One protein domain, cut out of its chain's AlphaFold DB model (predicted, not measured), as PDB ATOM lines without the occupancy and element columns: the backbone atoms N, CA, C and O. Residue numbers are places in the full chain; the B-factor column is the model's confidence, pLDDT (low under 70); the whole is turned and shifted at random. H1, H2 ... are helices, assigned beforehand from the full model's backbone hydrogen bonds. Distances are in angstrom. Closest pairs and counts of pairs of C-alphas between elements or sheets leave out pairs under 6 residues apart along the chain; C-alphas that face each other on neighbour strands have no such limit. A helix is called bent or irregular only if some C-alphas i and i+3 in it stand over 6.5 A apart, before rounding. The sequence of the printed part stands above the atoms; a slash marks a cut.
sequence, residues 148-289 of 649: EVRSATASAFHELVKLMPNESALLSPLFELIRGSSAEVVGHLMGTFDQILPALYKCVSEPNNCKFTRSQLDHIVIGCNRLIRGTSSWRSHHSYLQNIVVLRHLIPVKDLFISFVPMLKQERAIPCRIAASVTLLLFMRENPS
ATOM      1  N   GLU A 148     -39.235  32.878  68.062       95.38
ATOM      2  CA  GLU A 148     -37.821  32.584  67.787       95.38
ATOM      3  C   GLU A 148     -36.972  33.863  67.753       95.38
ATOM      4  O   GLU A 148     -35.829  33.859  68.222       95.38
ATOM      5  N   VAL A 149     -37.519  34.969  67.234       97.00
ATOM      6  CA  VAL A 149     -36.840  36.281  67.222       97.00
ATOM      7  C   VAL A 149     -36.683  36.803  68.651       97.00
ATOM      8  O   VAL A 149     -35.584  37.215  69.050       97.00
ATOM      9  N   ARG A 150     -37.744  36.702  69.465       97.88
ATOM     10  CA  ARG A 150     -37.680  37.067  70.890       97.88
ATOM     11  C   ARG A 150     -36.728  36.145  71.667       97.88
ATOM     12  O   ARG A 150     -35.933  36.640  72.462       97.88
ATOM     13  N   SER A 151     -36.705  34.840  71.376       97.00
ATOM     14  CA  SER A 151     -35.772  33.871  71.991       97.00
ATOM     15  C   SER A 151     -34.304  34.128  71.634       97.00
ATOM     16  O   SER A 151     -33.435  34.027  72.505       97.00
ATOM     17  N   ALA A 152     -34.001  34.501  70.386       97.62
ATOM     18  CA  ALA A 152     -32.646  34.885  69.978       97.62
ATOM     19  C   ALA A 152     -32.166  36.134  70.741       97.62
ATOM     20  O   ALA A 152     -31.043  36.164  71.245       97.62
ATOM     21  N   THR A 153     -33.050  37.122  70.897       98.12
ATOM     22  CA  THR A 153     -32.786  38.362  71.645       98.12
ATOM     23  C   THR A 153     -32.588  38.097  73.138       98.12
ATOM     24  O   THR A 153     -31.611  38.558  73.727       98.12
ATOM     25  N   ALA A 154     -33.463  37.285  73.739       97.81
ATOM     26  CA  ALA A 154     -33.371  36.836  75.126       97.81
ATOM     27  C   ALA A 154     -32.059  36.083  75.408       97.81
ATOM     28  O   ALA A 154     -31.371  36.379  76.384       97.81
ATOM     29  N   SER A 155     -31.666  35.167  74.517       96.25
ATOM     30  CA  SER A 155     -30.402  34.418  74.619       96.25
ATOM     31  C   SER A 155     -29.172  35.332  74.619       96.25
ATOM     32  O   SER A 155     -28.188  35.045  75.294       96.25
ATOM     33  N   ALA A 156     -29.228  36.438  73.873       96.44
ATOM     34  CA  ALA A 156     -28.131  37.387  73.705       96.44
ATOM     35  C   ALA A 156     -28.098  38.519  74.755       96.44
ATOM     36  O   ALA A 156     -27.143  39.298  74.791       96.44
ATOM     37  N   PHE A 157     -29.120  38.637  75.610       97.75
ATOM     38  CA  PHE A 157     -29.346  39.838  76.425       97.75
ATOM     39  C   PHE A 157     -28.227  40.129  77.443       97.75
ATOM     40  O   PHE A 157     -27.920  41.288  77.715       97.75
ATOM     41  N   HIS A 158     -27.566  39.096  77.969       96.88
ATOM     42  CA  HIS A 158     -26.441  39.244  78.897       96.88
ATOM     43  C   HIS A 158     -25.213  39.912  78.249       96.88
ATOM     44  O   HIS A 158     -24.578  40.755  78.881       96.88
ATOM     45  N   GLU A 159     -24.919  39.627  76.975       96.56
ATOM     46  CA  GLU A 159     -23.861  40.330  76.236       96.56
ATOM     47  C   GLU A 159     -24.243  41.795  75.966       96.56
ATOM     48  O   GLU A 159     -23.390  42.673  76.058       96.56
ATOM     49  N   LEU A 160     -25.524  42.104  75.727       96.50
ATOM     50  CA  LEU A 160     -25.986  43.496  75.597       96.50
ATOM     51  C   LEU A 160     -25.771  44.289  76.891       96.50
ATOM     52  O   LEU A 160     -25.250  45.402  76.852       96.50
ATOM     53  N   VAL A 161     -26.113  43.696  78.036       95.38
ATOM     54  CA  VAL A 161     -25.867  44.283  79.361       95.38
ATOM     55  C   VAL A 161     -24.368  44.483  79.611       95.38
ATOM     56  O   VAL A 161     -23.956  45.553  80.046       95.38
ATOM     57  N   LYS A 162     -23.533  43.499  79.271       94.88
ATOM     58  CA  LYS A 162     -22.066  43.557  79.401       94.88
ATOM     59  C   LYS A 162     -21.413  44.614  78.498       94.88
ATOM     60  O   LYS A 162     -20.426  45.225  78.901       94.88
ATOM     61  N   LEU A 163     -21.971  44.865  77.312       94.56
ATOM     62  CA  LEU A 163     -21.540  45.932  76.398       94.56
ATOM     63  C   LEU A 163     -22.030  47.329  76.819       94.56
ATOM     64  O   LEU A 163     -21.443  48.330  76.411       94.56
ATOM     65  N   MET A 164     -23.104  47.414  77.611       90.31
ATOM     66  CA  MET A 164     -23.771  48.669  77.990       90.31
ATOM     67  C   MET A 164     -24.134  48.703  79.496       90.31
ATOM     68  O   MET A 164     -25.292  48.935  79.848       90.31
ATOM     69  N   PRO A 165     -23.169  48.507  80.421       84.69
ATOM     70  CA  PRO A 165     -23.434  48.124  81.819       84.69
ATOM     71  C   PRO A 165     -24.071  49.202  82.714       84.69
ATOM     72  O   PRO A 165     -24.353  48.929  83.877       84.69
ATOM     73  N   ASN A 166     -24.294  50.412  82.193       85.88
ATOM     74  CA  ASN A 166     -24.973  51.512  82.891       85.88
ATOM     75  C   ASN A 166     -26.157  52.090  82.078       85.88
ATOM     76  O   ASN A 166     -26.676  53.151  82.426       85.88
ATOM     77  N   GLU A 167     -26.559  51.469  80.960       91.06
ATOM     78  CA  GLU A 167     -27.614  52.017  80.093       91.06
ATOM     79  C   GLU A 167     -29.010  51.623  80.597       91.06
ATOM     80  O   GLU A 167     -29.557  50.568  80.265       91.06
ATOM     81  N   SER A 168     -29.606  52.512  81.396       91.44
ATOM     82  CA  SER A 168     -30.952  52.343  81.965       91.44
ATOM     83  C   SER A 168     -32.055  52.106  80.922       91.44
ATOM     84  O   SER A 168     -33.091  51.526  81.261       91.44
ATOM     85  N   ALA A 169     -31.846  52.477  79.650       91.56
ATOM     86  CA  ALA A 169     -32.792  52.166  78.580       91.56
ATOM     87  C   ALA A 169     -33.039  50.652  78.410       91.56
ATOM     88  O   ALA A 169     -34.143  50.273  78.027       91.56
ATOM     89  N   LEU A 170     -32.080  49.784  78.772       94.12
ATOM     90  CA  LEU A 170     -32.217  48.319  78.693       94.12
ATOM     91  C   LEU A 170     -33.317  47.731  79.592       94.12
ATOM     92  O   LEU A 170     -33.767  46.609  79.352       94.12
ATOM     93  N   LEU A 171     -33.786  48.476  80.597       94.94
ATOM     94  CA  LEU A 171     -34.878  48.034  81.465       94.94
ATOM     95  C   LEU A 171     -36.187  47.832  80.684       94.94
ATOM     96  O   LEU A 171     -36.886  46.855  80.936       94.94
ATOM     97  N   SER A 172     -36.497  48.690  79.701       94.56
ATOM     98  CA  SER A 172     -37.753  48.574  78.939       94.56
ATOM     99  C   SER A 172     -37.771  47.343  78.011       94.56
ATOM    100  O   SER A 172     -38.708  46.552  78.126       94.56
ATOM    101  N   PRO A 173     -36.735  47.082  77.181       95.81
ATOM    102  CA  PRO A 173     -36.598  45.830  76.430       95.81
ATOM    103  C   PRO A 173     -36.655  44.562  77.297       95.81
ATOM    104  O   PRO A 173     -37.297  43.587  76.907       95.81
ATOM    105  N   LEU A 174     -36.040  44.564  78.490       96.38
ATOM    106  CA  LEU A 174     -36.119  43.410  79.393       96.38
ATOM    107  C   LEU A 174     -37.535  43.212  79.951       96.38
ATOM    108  O   LEU A 174     -38.018  42.081  80.033       96.38
ATOM    109  N   PHE A 175     -38.205  44.298  80.349       95.62
ATOM    110  CA  PHE A 175     -39.565  44.231  80.884       95.62
ATOM    111  C   PHE A 175     -40.555  43.735  79.824       95.62
ATOM    112  O   PHE A 175     -41.461  42.973  80.166       95.62
ATOM    113  N   GLU A 176     -40.346  44.109  78.559       95.62
ATOM    114  CA  GLU A 176     -41.131  43.623  77.424       95.62
ATOM    115  C   GLU A 176     -40.891  42.128  77.169       95.62
ATOM    116  O   GLU A 176     -41.850  41.359  77.149       95.62
ATOM    117  N   LEU A 177     -39.630  41.669  77.115       95.81
ATOM    118  CA  LEU A 177     -39.325  40.235  76.997       95.81
ATOM    119  C   LEU A 177     -39.985  39.406  78.110       95.81
ATOM    120  O   LEU A 177     -40.530  38.342  77.828       95.81
ATOM    121  N   ILE A 178     -39.975  39.891  79.357       95.00
ATOM    122  CA  ILE A 178     -40.526  39.169  80.516       95.00
ATOM    123  C   ILE A 178     -42.065  39.187  80.560       95.00
ATOM    124  O   ILE A 178     -42.662  38.220  81.035       95.00
ATOM    125  N   ARG A 179     -42.722  40.266  80.110       93.12
ATOM    126  CA  ARG A 179     -44.191  40.418  80.190       93.12
ATOM    127  C   ARG A 179     -44.932  40.006  78.918       93.12
ATOM    128  O   ARG A 179     -46.033  39.474  79.028       93.12
ATOM    129  N   GLY A 180     -44.359  40.276  77.748       89.31
ATOM    130  CA  GLY A 180     -44.979  40.063  76.437       89.31
ATOM    131  C   GLY A 180     -44.688  38.701  75.801       89.31
ATOM    132  O   GLY A 180     -45.226  38.403  74.737       89.31
ATOM    133  N   SER A 181     -43.850  37.856  76.417       93.88
ATOM    134  CA  SER A 181     -43.396  36.598  75.804       93.88
ATOM    135  C   SER A 181     -43.844  35.327  76.520       93.88
ATOM    136  O   SER A 181     -44.228  35.333  77.690       93.88
ATOM    137  N   SER A 182     -43.752  34.202  75.804       93.12
ATOM    138  CA  SER A 182     -43.935  32.871  76.373       93.12
ATOM    139  C   SER A 182     -42.860  32.545  77.419       93.12
ATOM    140  O   SER A 182     -41.750  33.084  77.413       93.12
ATOM    141  N   ALA A 183     -43.160  31.594  78.307       92.69
ATOM    142  CA  ALA A 183     -42.189  31.101  79.284       92.69
ATOM    143  C   ALA A 183     -40.967  30.413  78.636       92.69
ATOM    144  O   ALA A 183     -39.937  30.274  79.292       92.69
ATOM    145  N   GLU A 184     -41.062  30.001  77.367       92.81
ATOM    146  CA  GLU A 184     -39.946  29.432  76.605       92.81
ATOM    147  C   GLU A 184     -38.953  30.527  76.195       92.81
ATOM    148  O   GLU A 184     -37.761  30.403  76.485       92.81
ATOM    149  N   VAL A 185     -39.435  31.657  75.656       95.88
ATOM    150  CA  VAL A 185     -38.615  32.860  75.411       95.88
ATOM    151  C   VAL A 185     -37.947  33.326  76.705       95.88
ATOM    152  O   VAL A 185     -36.722  33.435  76.763       95.88
ATOM    153  N   VAL A 186     -38.730  33.541  77.771       95.62
ATOM    154  CA  VAL A 186     -38.200  34.004  79.068       95.62
ATOM    155  C   VAL A 186     -37.208  32.993  79.651       95.62
ATOM    156  O   VAL A 186     -36.209  33.388  80.249       95.62
ATOM    157  N   GLY A 187     -37.410  31.696  79.400       94.00
ATOM    158  CA  GLY A 187     -36.504  30.619  79.790       94.00
ATOM    159  C   GLY A 187     -35.064  30.770  79.283       94.00
ATOM    160  O   GLY A 187     -34.157  30.279  79.957       94.00
ATOM    161  N   HIS A 188     -34.833  31.486  78.176       95.38
ATOM    162  CA  HIS A 188     -33.491  31.756  77.643       95.38
ATOM    163  C   HIS A 188     -32.714  32.801  78.470       95.38
ATOM    164  O   HIS A 188     -31.496  32.684  78.608       95.38
ATOM    165  N   LEU A 189     -33.398  33.768  79.099       96.12
ATOM    166  CA  LEU A 189     -32.770  34.731  80.024       96.12
ATOM    167  C   LEU A 189     -32.260  34.038  81.303       96.12
ATOM    168  O   LEU A 189     -31.266  34.455  81.896       96.12
ATOM    169  N   MET A 190     -32.936  32.970  81.739       93.88
ATOM    170  CA  MET A 190     -32.737  32.356  83.061       93.88
ATOM    171  C   MET A 190     -31.377  31.668  83.242       93.88
ATOM    172  O   MET A 190     -30.980  31.408  84.375       93.88
ATOM    173  N   GLY A 191     -30.667  31.371  82.148       91.25
ATOM    174  CA  GLY A 191     -29.309  30.812  82.174       91.25
ATOM    175  C   GLY A 191     -28.204  31.829  82.474       91.25
ATOM    176  O   GLY A 191     -27.095  31.427  82.807       91.25
ATOM    177  N   THR A 192     -28.496  33.128  82.343       95.38
ATOM    178  CA  THR A 192     -27.515  34.231  82.459       95.38
ATOM    179  C   THR A 192     -28.043  35.402  83.298       95.38
ATOM    180  O   THR A 192     -27.543  36.527  83.251       95.38
ATOM    181  N   PHE A 193     -29.088  35.151  84.088       95.06
ATOM    182  CA  PHE A 193     -29.808  36.179  84.839       95.06
ATOM    183  C   PHE A 193     -28.960  36.790  85.971       95.06
ATOM    184  O   PHE A 193     -29.084  37.968  86.287       95.06
ATOM    185  N   ASP A 194     -28.020  36.013  86.499       94.81
ATOM    186  CA  ASP A 194     -26.935  36.401  87.407       94.81
ATOM    187  C   ASP A 194     -26.015  37.491  86.830       94.81
ATOM    188  O   ASP A 194     -25.500  38.307  87.587       94.81
ATOM    189  N   GLN A 195     -25.846  37.535  85.504       95.38
ATOM    190  CA  GLN A 195     -25.056  38.552  84.797       95.38
ATOM    191  C   GLN A 195     -25.908  39.772  84.414       95.38
ATOM    192  O   GLN A 195     -25.419  40.900  84.405       95.38
ATOM    193  N   ILE A 196     -27.195  39.553  84.121       96.69
ATOM    194  CA  ILE A 196     -28.149  40.603  83.729       96.69
ATOM    195  C   ILE A 196     -28.538  41.480  84.929       96.69
ATOM    196  O   ILE A 196     -28.559  42.709  84.825       96.69
ATOM    197  N   LEU A 197     -28.855  40.867  86.072       95.69
ATOM    198  CA  LEU A 197     -29.430  41.578  87.216       95.69
ATOM    199  C   LEU A 197     -28.497  42.623  87.863       95.69
ATOM    200  O   LEU A 197     -28.998  43.715  88.123       95.69
ATOM    201  N   PRO A 198     -27.188  42.392  88.103       94.69
ATOM    202  CA  PRO A 198     -26.332  43.361  88.798       94.69
ATOM    203  C   PRO A 198     -26.272  44.739  88.134       94.69
ATOM    204  O   PRO A 198     -26.429  45.758  88.807       94.69
ATOM    205  N   ALA A 199     -26.107  44.783  86.811       93.38
ATOM    206  CA  ALA A 199     -26.053  46.033  86.054       93.38
ATOM    207  C   ALA A 199     -27.402  46.774  86.061       93.38
ATOM    208  O   ALA A 199     -27.452  47.994  86.224       93.38
ATOM    209  N   LEU A 200     -28.514  46.045  85.944       93.88
ATOM    210  CA  LEU A 200     -29.847  46.647  85.935       93.88
ATOM    211  C   LEU A 200     -30.293  47.103  87.331       93.88
ATOM    212  O   LEU A 200     -30.896  48.169  87.447       93.88
ATOM    213  N   TYR A 201     -29.922  46.378  88.393       94.06
ATOM    214  CA  TYR A 201     -30.097  46.837  89.774       94.06
ATOM    215  C   TYR A 201     -29.252  48.076  90.081       94.06
ATOM    216  O   TYR A 201     -29.740  48.983  90.755       94.06
ATOM    217  N   LYS A 202     -28.036  48.177  89.529       92.06
ATOM    218  CA  LYS A 202     -27.228  49.403  89.593       92.06
ATOM    219  C   LYS A 202     -27.946  50.585  88.918       92.06
ATOM    220  O   LYS A 202     -28.110  51.626  89.549       92.06
ATOM    221  N   CYS A 203     -28.470  50.398  87.700       90.94
ATOM    222  CA  CYS A 203     -29.193  51.437  86.947       90.94
ATOM    223  C   CYS A 203     -30.437  52.009  87.661       90.94
ATOM    224  O   CYS A 203     -30.825  53.137  87.372       90.94
ATOM    225  N   VAL A 204     -31.077  51.250  88.563       91.19
ATOM    226  CA  VAL A 204     -32.235  51.705  89.373       91.19
ATOM    227  C   VAL A 204     -31.872  52.096  90.815       91.19
ATOM    228  O   VAL A 204     -32.768  52.441  91.588       91.19
ATOM    229  N   SER A 205     -30.593  52.008  91.192       86.12
ATOM    230  CA  SER A 205     -30.091  52.358  92.534       86.12
ATOM    231  C   SER A 205     -29.276  53.653  92.548       86.12
ATOM    232  O   SER A 205     -29.238  54.340  93.567       86.12
ATOM    233  N   GLU A 206     -28.636  54.010  91.434       79.50
ATOM    234  CA  GLU A 206     -28.020  55.327  91.260       79.50
ATOM    235  C   GLU A 206     -29.100  56.407  91.038       79.50
ATOM    236  O   GLU A 206     -30.063  56.149  90.315       79.50
ATOM    237  N   PRO A 207     -28.939  57.641  91.563       63.62
ATOM    238  CA  PRO A 207     -29.883  58.756  91.375       63.62
ATOM    239  C   PRO A 207     -29.820  59.376  89.960       63.62
ATOM    240  O   PRO A 207     -30.064  60.567  89.768       63.62
ATOM    241  N   ASN A 208     -29.459  58.567  88.965       61.97
ATOM    242  CA  ASN A 208     -29.476  58.918  87.554       61.97
ATOM    243  C   ASN A 208     -30.924  59.026  87.040       61.97
ATOM    244  O   ASN A 208     -31.874  58.608  87.699       61.97
ATOM    245  N   ASN A 209     -31.099  59.580  85.835       65.56
ATOM    246  CA  ASN A 209     -32.406  59.897  85.237       65.56
ATOM    247  C   ASN A 209     -33.161  58.647  84.708       65.56
ATOM    248  O   ASN A 209     -33.626  58.605  83.566       65.56
ATOM    249  N   CYS A 210     -33.212  57.590  85.520       79.88
ATOM    250  CA  CYS A 210     -33.831  56.309  85.214       79.88
ATOM    251  C   CYS A 210     -35.361  56.410  85.309       79.88
ATOM    252  O   CYS A 210     -35.914  56.851  86.314       79.88
ATOM    253  N   LYS A 211     -36.063  55.945  84.269       85.44
ATOM    254  CA  LYS A 211     -37.536  55.968  84.200       85.44
ATOM    255  C   LYS A 211     -38.218  54.957  85.132       85.44
ATOM    256  O   LYS A 211     -39.438  55.007  85.278       85.44
ATOM    257  N   PHE A 212     -37.463  54.020  85.709       89.12
ATOM    258  CA  PHE A 212     -37.992  52.875  86.448       89.12
ATOM    259  C   PHE A 212     -37.420  52.795  87.861       89.12
ATOM    260  O   PHE A 212     -36.243  53.063  88.088       89.12
ATOM    261  N   THR A 213     -38.246  52.376  88.817       90.81
ATOM    262  CA  THR A 213     -37.836  52.225  90.219       90.81
ATOM    263  C   THR A 213     -37.359  50.806  90.518       90.81
ATOM    264  O   THR A 213     -37.801  49.839  89.889       90.81
ATOM    265  N   ARG A 214     -36.524  50.648  91.555       91.94
ATOM    266  CA  ARG A 214     -36.096  49.328  92.048       91.94
ATOM    267  C   ARG A 214     -37.277  48.382  92.304       91.94
ATOM    268  O   ARG A 214     -37.245  47.245  91.858       91.94
ATOM    269  N   SER A 215     -38.365  48.879  92.899       91.56
ATOM    270  CA  SER A 215     -39.588  48.096  93.146       91.56
ATOM    271  C   SER A 215     -40.244  47.559  91.864       91.56
ATOM    272  O   SER A 215     -40.790  46.455  91.873       91.56
ATOM    273  N   GLN A 216     -40.180  48.286  90.744       93.56
ATOM    274  CA  GLN A 216     -40.693  47.785  89.463       93.56
ATOM    275  C   GLN A 216     -39.832  46.635  88.921       93.56
ATOM    276  O   GLN A 216     -40.387  45.667  88.400       93.56
ATOM    277  N   LEU A 217     -38.506  46.708  89.098       95.06
ATOM    278  CA  LEU A 217     -37.584  45.609  88.796       95.06
ATOM    279  C   LEU A 217     -37.823  44.413  89.739       95.06
ATOM    280  O   LEU A 217     -37.983  43.294  89.257       95.06
ATOM    281  N   ASP A 218     -37.987  44.647  91.046       94.50
ATOM    282  CA  ASP A 218     -38.327  43.616  92.041       94.50
ATOM    283  C   ASP A 218     -39.605  42.847  91.631       94.50
ATOM    284  O   ASP A 218     -39.633  41.613  91.605       94.50
ATOM    285  N   HIS A 219     -40.658  43.565  91.221       93.94
ATOM    286  CA  HIS A 219     -41.905  42.967  90.729       93.94
ATOM    287  C   HIS A 219     -41.757  42.217  89.396       93.94
ATOM    288  O   HIS A 219     -42.439  41.209  89.196       93.94
ATOM    289  N   ILE A 220     -40.882  42.671  88.494       95.56
ATOM    290  CA  ILE A 220     -40.541  41.974  87.241       95.56
ATOM    291  C   ILE A 220     -39.837  40.643  87.533       95.56
ATOM    292  O   ILE A 220     -40.244  39.603  87.010       95.56
ATOM    293  N   VAL A 221     -38.837  40.649  88.418       95.44
ATOM    294  CA  VAL A 221     -38.069  39.453  88.796       95.44
ATOM    295  C   VAL A 221     -38.979  38.425  89.478       95.44
ATOM    296  O   VAL A 221     -39.036  37.274  89.051       95.44
ATOM    297  N   ILE A 222     -39.795  38.841  90.453       93.81
ATOM    298  CA  ILE A 222     -40.791  37.962  91.102       93.81
ATOM    299  C   ILE A 222     -41.851  37.469  90.097       93.81
ATOM    300  O   ILE A 222     -42.349  36.342  90.208       93.81
ATOM    301  N   GLY A 223     -42.182  38.285  89.090       91.06
ATOM    302  CA  GLY A 223     -43.032  37.910  87.960       91.06
ATOM    303  C   GLY A 223     -42.474  36.732  87.156       91.06
ATOM    304  O   GLY A 223     -43.230  35.807  86.856       91.06
ATOM    305  N   CYS A 224     -41.160  36.703  86.902       91.81
ATOM    306  CA  CYS A 224     -40.483  35.602  86.199       91.81
ATOM    307  C   CYS A 224     -40.730  34.255  86.886       91.81
ATOM    308  O   CYS A 224     -41.131  33.291  86.232       91.81
ATOM    309  N   ASN A 225     -40.570  34.189  88.216       92.00
ATOM    310  CA  ASN A 225     -40.819  32.949  88.955       92.00
ATOM    311  C   ASN A 225     -42.268  32.484  88.795       92.00
ATOM    312  O   ASN A 225     -42.513  31.310  88.550       92.00
ATOM    313  N   ARG A 226     -43.236  33.406  88.916       89.56
ATOM    314  CA  ARG A 226     -44.669  33.087  88.793       89.56
ATOM    315  C   ARG A 226     -45.018  32.564  87.399       89.56
ATOM    316  O   ARG A 226     -45.760  31.589  87.311       89.56
ATOM    317  N   LEU A 227     -44.463  33.180  86.353       90.88
ATOM    318  CA  LEU A 227     -44.638  32.768  84.960       90.88
ATOM    319  C   LEU A 227     -44.096  31.350  84.733       90.88
ATOM    320  O   LEU A 227     -44.843  30.458  84.337       90.88
ATOM    321  N   ILE A 228     -42.815  31.115  85.034       90.44
ATOM    322  CA  ILE A 228     -42.146  29.850  84.694       90.44
ATOM    323  C   ILE A 228     -42.654  28.697  85.573       90.44
ATOM    324  O   ILE A 228     -42.906  27.607  85.057       90.44
ATOM    325  N   ARG A 229     -42.906  28.937  86.869       88.00
ATOM    326  CA  ARG A 229     -43.496  27.957  87.806       88.00
ATOM    327  C   ARG A 229     -44.903  27.496  87.400       88.00
ATOM    328  O   ARG A 229     -45.361  26.452  87.864       88.00
ATOM    329  N   GLY A 230     -45.601  28.262  86.560       84.06
ATOM    330  CA  GLY A 230     -46.873  27.860  85.955       84.06
ATOM    331  C   GLY A 230     -46.739  26.793  84.859       84.06
ATOM    332  O   GLY A 230     -47.755  26.267  84.413       84.06
ATOM    333  N   THR A 231     -45.516  26.465  84.429       87.12
ATOM    334  CA  THR A 231     -45.239  25.600  83.271       87.12
ATOM    335  C   THR A 231     -44.555  24.283  83.644       87.12
ATOM    336  O   THR A 231     -44.133  24.064  84.779       87.12
ATOM    337  N   SER A 232     -44.395  23.405  82.655       82.38
ATOM    338  CA  SER A 232     -43.592  22.182  82.748       82.38
ATOM    339  C   SER A 232     -42.072  22.420  82.683       82.38
ATOM    340  O   SER A 232     -41.314  21.480  82.938       82.38
ATOM    341  N   SER A 233     -41.594  23.641  82.383       87.56
ATOM    342  CA  SER A 233     -40.158  23.940  82.241       87.56
ATOM    343  C   SER A 233     -39.450  24.128  83.591       87.56
ATOM    344  O   SER A 233     -38.884  25.178  83.914       87.56
ATOM    345  N   TRP A 234     -39.420  23.058  84.389       88.62
ATOM    346  CA  TRP A 234     -38.691  23.028  85.658       88.62
ATOM    347  C   TRP A 234     -37.185  23.290  85.483       88.62
ATOM    348  O   TRP A 234     -36.536  23.721  86.426       88.62
ATOM    349  N   ARG A 235     -36.618  23.067  84.285       90.06
ATOM    350  CA  ARG A 235     -35.203  23.353  83.984       90.06
ATOM    351  C   ARG A 235     -34.920  24.855  83.926       90.06
ATOM    352  O   ARG A 235     -34.002  25.314  84.600       90.06
ATOM    353  N   SER A 236     -35.736  25.623  83.200       91.88
ATOM    354  CA  SER A 236     -35.650  27.093  83.203       91.88
ATOM    355  C   SER A 236     -35.919  27.657  84.600       91.88
ATOM    356  O   SER A 236     -35.258  28.601  85.026       91.88
ATOM    357  N   HIS A 237     -36.839  27.038  85.347       92.56
ATOM    358  CA  HIS A 237     -37.153  27.417  86.727       92.56
ATOM    359  C   HIS A 237     -35.996  27.148  87.699       92.56
ATOM    360  O   HIS A 237     -35.651  28.012  88.496       92.56
ATOM    361  N   HIS A 238     -35.352  25.985  87.601       87.31
ATOM    362  CA  HIS A 238     -34.143  25.649  88.354       87.31
ATOM    363  C   HIS A 238     -33.022  26.659  88.077       87.31
ATOM    364  O   HIS A 238     -32.444  27.192  89.019       87.31
ATOM    365  N   SER A 239     -32.781  26.976  86.800       93.25
ATOM    366  CA  SER A 239     -31.789  27.975  86.382       93.25
ATOM    367  C   SER A 239     -32.081  29.361  86.970       93.25
ATOM    368  O   SER A 239     -31.197  29.981  87.555       93.25
ATOM    369  N   TYR A 240     -33.340  29.812  86.917       95.62
ATOM    370  CA  TYR A 240     -33.773  31.044  87.584       95.62
ATOM    371  C   TYR A 240     -33.445  31.014  89.084       95.62
ATOM    372  O   TYR A 240     -32.800  31.932  89.584       95.62
ATOM    373  N   LEU A 241     -33.847  29.950  89.792       91.94
ATOM    374  CA  LEU A 241     -33.687  29.814  91.246       91.94
ATOM    375  C   LEU A 241     -32.221  29.752  91.699       91.94
ATOM    376  O   LEU A 241     -31.918  30.208  92.804       91.94
ATOM    377  N   GLN A 242     -31.327  29.216  90.859       88.38
ATOM    378  CA  GLN A 242     -29.880  29.304  91.057       88.38
ATOM    379  C   GLN A 242     -29.387  30.744  90.866       88.38
ATOM    380  O   GLN A 242     -28.709  31.279  91.739       88.38
ATOM    381  N   ASN A 243     -29.747  31.397  89.759       93.88
ATOM    382  CA  ASN A 243     -29.111  32.652  89.357       93.88
ATOM    383  C   ASN A 243     -29.638  33.875  90.141       93.88
ATOM    384  O   ASN A 243     -28.880  34.819  90.370       93.88
ATOM    385  N   ILE A 244     -30.869  33.847  90.679       95.00
ATOM    386  CA  ILE A 244     -31.356  34.898  91.605       95.00
ATOM    387  C   ILE A 244     -30.655  34.913  92.972       95.00
ATOM    388  O   ILE A 244     -30.905  35.815  93.771       95.00
ATOM    389  N   VAL A 245     -29.740  33.978  93.254       88.81
ATOM    390  CA  VAL A 245     -28.885  34.045  94.453       88.81
ATOM    391  C   VAL A 245     -28.063  35.339  94.509       88.81
ATOM    392  O   VAL A 245     -27.726  35.804  95.596       88.81
ATOM    393  N   VAL A 246     -27.793  35.963  93.353       93.31
ATOM    394  CA  VAL A 246     -27.079  37.247  93.252       93.31
ATOM    395  C   VAL A 246     -27.818  38.397  93.951       93.31
ATOM    396  O   VAL A 246     -27.174  39.321  94.443       93.31
ATOM    397  N   LEU A 247     -29.152  38.322  94.072       93.88
ATOM    398  CA  LEU A 247     -29.984  39.384  94.655       93.88
ATOM    399  C   LEU A 247     -29.602  39.739  96.099       93.88
ATOM    400  O   LEU A 247     -29.820  40.875  96.514       93.88
ATOM    401  N   ARG A 248     -28.983  38.807  96.838       87.56
ATOM    402  CA  ARG A 248     -28.474  39.032  98.203       87.56
ATOM    403  C   ARG A 248     -27.452  40.174  98.295       87.56
ATOM    404  O   ARG A 248     -27.376  40.853  99.309       87.56
ATOM    405  N   HIS A 249     -26.733  40.439  97.202       89.38
ATOM    406  CA  HIS A 249     -25.765  41.534  97.085       89.38
ATOM    407  C   HIS A 249     -26.337  42.799  96.414       89.38
ATOM    408  O   HIS A 249     -25.628  43.794  96.305       89.38
ATOM    409  N   LEU A 250     -27.591  42.766  95.943       90.94
ATOM    410  CA  LEU A 250     -28.212  43.834  95.139       90.94
ATOM    411  C   LEU A 250     -29.412  44.505  95.827       90.94
ATOM    412  O   LEU A 250     -29.767  45.633  95.490       90.94
ATOM    413  N   ILE A 251     -30.054  43.814  96.771       90.50
ATOM    414  CA  ILE A 251     -31.283  44.249  97.440       90.50
ATOM    415  C   ILE A 251     -31.058  44.242  98.963       90.50
ATOM    416  O   ILE A 251     -30.518  43.269  99.488       90.50
ATOM    417  N   PRO A 252     -31.509  45.268  99.714       88.44
ATOM    418  CA  PRO A 252     -31.460  45.246 101.173       88.44
ATOM    419  C   PRO A 252     -32.183  44.030 101.766       88.44
ATOM    420  O   PRO A 252     -33.309  43.708 101.386       88.44
ATOM    421  N   VAL A 253     -31.573  43.401 102.775       82.19
ATOM    422  CA  VAL A 253     -32.067  42.175 103.431       82.19
ATOM    423  C   VAL A 253     -33.554  42.238 103.812       82.19
ATOM    424  O   VAL A 253     -34.282  41.268 103.615       82.19
ATOM    425  N   LYS A 254     -34.037  43.379 104.323       85.88
ATOM    426  CA  LYS A 254     -35.455  43.560 104.688       85.88
ATOM    427  C   LYS A 254     -36.387  43.326 103.494       85.88
ATOM    428  O   LYS A 254     -37.377  42.609 103.611       85.88
ATOM    429  N   ASP A 255     -36.029  43.872 102.337       89.31
ATOM    430  CA  ASP A 255     -36.839  43.828 101.122       89.31
ATOM    431  C   ASP A 255     -36.805  42.425 100.482       89.31
ATOM    432  O   ASP A 255     -37.830  41.944  99.986       89.31
ATOM    433  N   LEU A 256     -35.668  41.718 100.592       89.25
ATOM    434  CA  LEU A 256     -35.535  40.293 100.245       89.25
ATOM    435  C   LEU A 256     -36.464  39.404 101.080       89.25
ATOM    436  O   LEU A 256     -37.143  38.527 100.536       89.25
ATOM    437  N   PHE A 257     -36.521  39.633 102.393       85.44
ATOM    438  CA  PHE A 257     -37.353  38.842 103.304       85.44
ATOM    439  C   PHE A 257     -38.849  39.117 103.150       85.44
ATOM    440  O   PHE A 257     -39.647  38.188 103.279       85.44
ATOM    441  N   ILE A 258     -39.231  40.347 102.806       88.88
ATOM    442  CA  ILE A 258     -40.622  40.700 102.497       88.88
ATOM    443  C   ILE A 258     -41.052  40.123 101.137       88.88
ATOM    444  O   ILE A 258     -42.144  39.569 101.024       88.88
ATOM    445  N   SER A 259     -40.205  40.228 100.107       89.31
ATOM    446  CA  SER A 259     -40.650  40.061  98.712       89.31
ATOM    447  C   SER A 259     -40.262  38.716  98.084       89.31
ATOM    448  O   SER A 259     -41.046  38.143  97.326       89.31
ATOM    449  N   PHE A 260     -39.079  38.182  98.408       92.50
ATOM    450  CA  PHE A 260     -38.498  37.010  97.733       92.50
ATOM    451  C   PHE A 260     -38.528  35.735  98.589       92.50
ATOM    452  O   PHE A 260     -38.820  34.657  98.070       92.50
ATOM    453  N   VAL A 261     -38.310  35.825  99.905       88.88
ATOM    454  CA  VAL A 261     -38.394  34.654 100.807       88.88
ATOM    455  C   VAL A 261     -39.765  33.947 100.754       88.88
ATOM    456  O   VAL A 261     -39.775  32.716 100.679       88.88
ATOM    457  N   PRO A 262     -40.928  34.639 100.710       89.81
ATOM    458  CA  PRO A 262     -42.230  33.968 100.605       89.81
ATOM    459  C   PRO A 262     -42.451  33.241  99.273       89.81
ATOM    460  O   PRO A 262     -43.229  32.289  99.227       89.81
ATOM    461  N   MET A 263     -41.778  33.678  98.203       90.06
ATOM    462  CA  MET A 263     -41.810  33.051  96.880       90.06
ATOM    463  C   MET A 263     -41.012  31.738  96.887       90.06
ATOM    464  O   MET A 263     -41.552  30.690  96.540       90.06
ATOM    465  N   LEU A 264     -39.764  31.784  97.368       87.56
ATOM    466  CA  LEU A 264     -38.858  30.627  97.439       87.56
ATOM    467  C   LEU A 264     -39.408  29.471  98.296       87.56
ATOM    468  O   LEU A 264     -39.087  28.309  98.057       87.56
ATOM    469  N   LYS A 265     -40.270  29.768  99.279       83.19
ATOM    470  CA  LYS A 265     -40.923  28.764 100.138       83.19
ATOM    471  C   LYS A 265     -42.013  27.924  99.442       83.19
ATOM    472  O   LYS A 265     -42.603  27.063 100.088       83.19
ATOM    473  N   GLN A 266     -42.325  28.162  98.163       82.88
ATOM    474  CA  GLN A 266     -43.488  27.559  97.487       82.88
ATOM    475  C   GLN A 266     -43.141  26.543  96.385       82.88
ATOM    476  O   GLN A 266     -44.014  26.203  95.580       82.88
ATOM    477  N   GLU A 267     -41.902  26.057  96.302       83.00
ATOM    478  CA  GLU A 267     -41.460  25.270  95.142       83.00
ATOM    479  C   GLU A 267     -41.786  23.771  95.182       83.00
ATOM    480  O   GLU A 267     -41.854  23.141  96.233       83.00
ATOM    481  N   ARG A 268     -42.070  23.211  93.994       74.00
ATOM    482  CA  ARG A 268     -42.696  21.883  93.826       74.00
ATOM    483  C   ARG A 268     -41.716  20.800  93.366       74.00
ATOM    484  O   ARG A 268     -41.512  19.811  94.070       74.00
ATOM    485  N   ALA A 269     -41.119  20.974  92.185       73.00
ATOM    486  CA  ALA A 269     -40.171  20.013  91.615       73.00
ATOM    487  C   ALA A 269     -38.920  19.893  92.503       73.00
ATOM    488  O   ALA A 269     -38.439  20.911  92.996       73.00
ATOM    489  N   ILE A 270     -38.376  18.683  92.692       62.44
ATOM    490  CA  ILE A 270     -37.226  18.449  93.593       62.44
ATOM    491  C   ILE A 270     -36.015  19.342  93.256       62.44
ATOM    492  O   ILE A 270     -35.494  19.969  94.177       62.44
ATOM    493  N   PRO A 271     -35.592  19.505  91.982       70.00
ATOM    494  CA  PRO A 271     -34.497  20.417  91.653       70.00
ATOM    495  C   PRO A 271     -34.810  21.863  92.058       70.00
ATOM    496  O   PRO A 271     -33.976  22.523  92.670       70.00
ATOM    497  N   CYS A 272     -36.029  22.348  91.799       81.00
ATOM    498  CA  CYS A 272     -36.456  23.686  92.214       81.00
ATOM    499  C   CYS A 272     -36.493  23.829  93.745       81.00
ATOM    500  O   CYS A 272     -36.004  24.829  94.261       81.00
ATOM    501  N   ARG A 273     -36.987  22.819  94.483       76.56
ATOM    502  CA  ARG A 273     -36.917  22.772  95.956       76.56
ATOM    503  C   ARG A 273     -35.471  22.897  96.444       76.56
ATOM    504  O   ARG A 273     -35.219  23.667  97.364       76.56
ATOM    505  N   ILE A 274     -34.523  22.201  95.814       68.06
ATOM    506  CA  ILE A 274     -33.089  22.255  96.149       68.06
ATOM    507  C   ILE A 274     -32.478  23.630  95.836       68.06
ATOM    508  O   ILE A 274     -31.842  24.218  96.709       68.06
ATOM    509  N   ALA A 275     -32.692  24.175  94.636       74.94
ATOM    510  CA  ALA A 275     -32.147  25.478  94.246       74.94
ATOM    511  C   ALA A 275     -32.712  26.615  95.118       74.94
ATOM    512  O   ALA A 275     -31.951  27.388  95.700       74.94
ATOM    513  N   ALA A 276     -34.037  26.653  95.307       84.62
ATOM    514  CA  ALA A 276     -34.685  27.605  96.208       84.62
ATOM    515  C   ALA A 276     -34.220  27.439  97.662       84.62
ATOM    516  O   ALA A 276     -34.098  28.432  98.377       84.62
ATOM    517  N   SER A 277     -33.916  26.210  98.093       73.12
ATOM    518  CA  SER A 277     -33.362  25.941  99.422       73.12
ATOM    519  C   SER A 277     -31.975  26.555  99.611       73.12
ATOM    520  O   SER A 277     -31.754  27.249 100.601       73.12
ATOM    521  N   VAL A 278     -31.050  26.353  98.670       73.25
ATOM    522  CA  VAL A 278     -29.705  26.953  98.744       73.25
ATOM    523  C   VAL A 278     -29.798  28.484  98.751       73.25
ATOM    524  O   VAL A 278     -29.171  29.133  99.588       73.25
ATOM    525  N   THR A 279     -30.652  29.065  97.905       82.81
ATOM    526  CA  THR A 279     -30.887  30.518  97.871       82.81
ATOM    527  C   THR A 279     -31.514  31.042  99.174       82.81
ATOM    528  O   THR A 279     -31.057  32.055  99.702       82.81
ATOM    529  N   LEU A 280     -32.483  30.329  99.769       80.25
ATOM    530  CA  LEU A 280     -33.045  30.658 101.091       80.25
ATOM    531  C   LEU A 280     -31.994  30.633 102.204       80.25
ATOM    532  O   LEU A 280     -32.006  31.512 103.062       80.25
ATOM    533  N   LEU A 281     -31.099  29.642 102.208       68.94
ATOM    534  CA  LEU A 281     -30.040  29.521 103.214       68.94
ATOM    535  C   LEU A 281     -29.012  30.649 103.090       68.94
ATOM    536  O   LEU A 281     -28.622  31.234 104.097       68.94
ATOM    537  N   LEU A 282     -28.648  31.036 101.867       71.50
ATOM    538  CA  LEU A 282     -27.737  32.161 101.639       71.50
ATOM    539  C   LEU A 282     -28.376  33.508 102.021       71.50
ATOM    540  O   LEU A 282     -27.736  34.296 102.714       71.50
ATOM    541  N   PHE A 283     -29.656  33.733 101.698       78.06
ATOM    542  CA  PHE A 283     -30.400  34.903 102.196       78.06
ATOM    543  C   PHE A 283     -30.515  34.884 103.736       78.06
ATOM    544  O   PHE A 283     -30.460  35.930 104.381       78.06
ATOM    545  N   MET A 284     -30.651  33.700 104.346       72.44
ATOM    546  CA  MET A 284     -30.687  33.522 105.801       72.44
ATOM    547  C   MET A 284     -29.356  33.872 106.471       72.44
ATOM    548  O   MET A 284     -29.366  34.537 107.506       72.44
ATOM    549  N   ARG A 285     -28.228  33.444 105.891       63.78
ATOM    550  CA  ARG A 285     -26.877  33.679 106.426       63.78
ATOM    551  C   ARG A 285     -26.573  35.167 106.600       63.78
ATOM    552  O   ARG A 285     -25.957  35.551 107.587       63.78
ATOM    553  N   GLU A 286     -27.027  35.984 105.655       63.59
ATOM    554  CA  GLU A 286     -26.759  37.426 105.596       63.59
ATOM    555  C   GLU A 286     -27.784  38.275 106.374       63.59
ATOM    556  O   GLU A 286     -27.641  39.495 106.455       63.59
ATOM    557  N   ASN A 287     -28.801  37.661 106.995       64.12
ATOM    558  CA  ASN A 287     -29.798  38.394 107.774       64.12
ATOM    559  C   ASN A 287     -29.422  38.507 109.267       64.12
ATOM    560  O   ASN A 287     -29.419  37.491 109.968       64.12
ATOM    561  N   PRO A 288     -29.201  39.719 109.821       62.19
ATOM    562  CA  PRO A 288     -28.925  39.884 111.250       62.19
ATOM    563  C   PRO A 288     -30.102  39.451 112.146       62.19
ATOM    564  O   PRO A 288     -29.886  38.972 113.263       62.19
ATOM    565  N   SER A 289     -31.348  39.546 111.670       67.25
ATOM    566  CA  SER A 289     -32.554  39.227 112.441       67.25
ATOM    567  C   SER A 289     -32.626  37.747 112.835       67.25
ATOM    568  O   SER A 289     -32.778  36.852 112.003       67.25
TER     569      SER A 289
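AT A GLANCE: This is residues 148 to 289 of the 649 residues of an uncharacterized protein of Onchocerca flexuosa (UniProt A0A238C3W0). Helices are stacked in turns in two layers: H1, then H3 and H4, then H6 and H9 in one, and H2, H5 and the short H7 and H8 in the other. H3 and H4 share the place between H1 and H6. The printed part has 142 residues, with H1 to H9 in chain order and no named strand. The class is all helix, compact, with a radius of gyration of the C-alphas of 14.5 A and spans of 36 by 34 by 20 A.

HOW THE PARTS SIT: H6, residues 234 to 249, touches H9, residues 270 to 285, the same way at a shallow tilt of 5 degrees; His 238 and Cys 272 have the closest C-alphas, 4.9 A. H5, residues 214 to 229, forms a helical hairpin with H6, closest at C-alphas 228 and 237, 5.9 A. With H4, residues 193 to 203, they make an up and down bundle, each running against the one before. H1, residues 148 to 163, touches H3, residues 183 to 189, closest at C-alphas 151 and 185, 4.6 A. H2, residues 168 to 180, touches H5 with residues 175 to 178 alone, closest at C-alphas 178 and 224, 6.7 A. H8, residues 261 to 264, touches H9, closest at C-alphas 264 and 276, 5.3 A. H7, residues 253 to 259, touches no helix. Every O i to N i+4 pair is within hydrogen-bond range in H7 and H9, against 10 of 12 in H1, 7 of 9 in H2, 1 of 3 in H3 with 3 of 4 O i to N i+3 pairs, 4 of 7 in H4, 11 of 12 in H5 and 7 of 12 in H6; H8 is too short for one.

IN THESE COORDINATES: H1 begins at C-alpha 148 (-37.821, 32.584, 67.787) and is irregular, C-alphas 155 and 158 being 7.6 A apart. H6 is 25.3 A long, H5 23.0 A. H9 ends at C-alpha 285 (-26.877, 33.679, 106.426).

THE WHOLE: C-alphas 149 and 289 are farthest apart, 45.5 A. The printed part has no cut and no long link. pLDDT is under 70 at residues 207 to 209, 270, 274, 281 and 285 to 289.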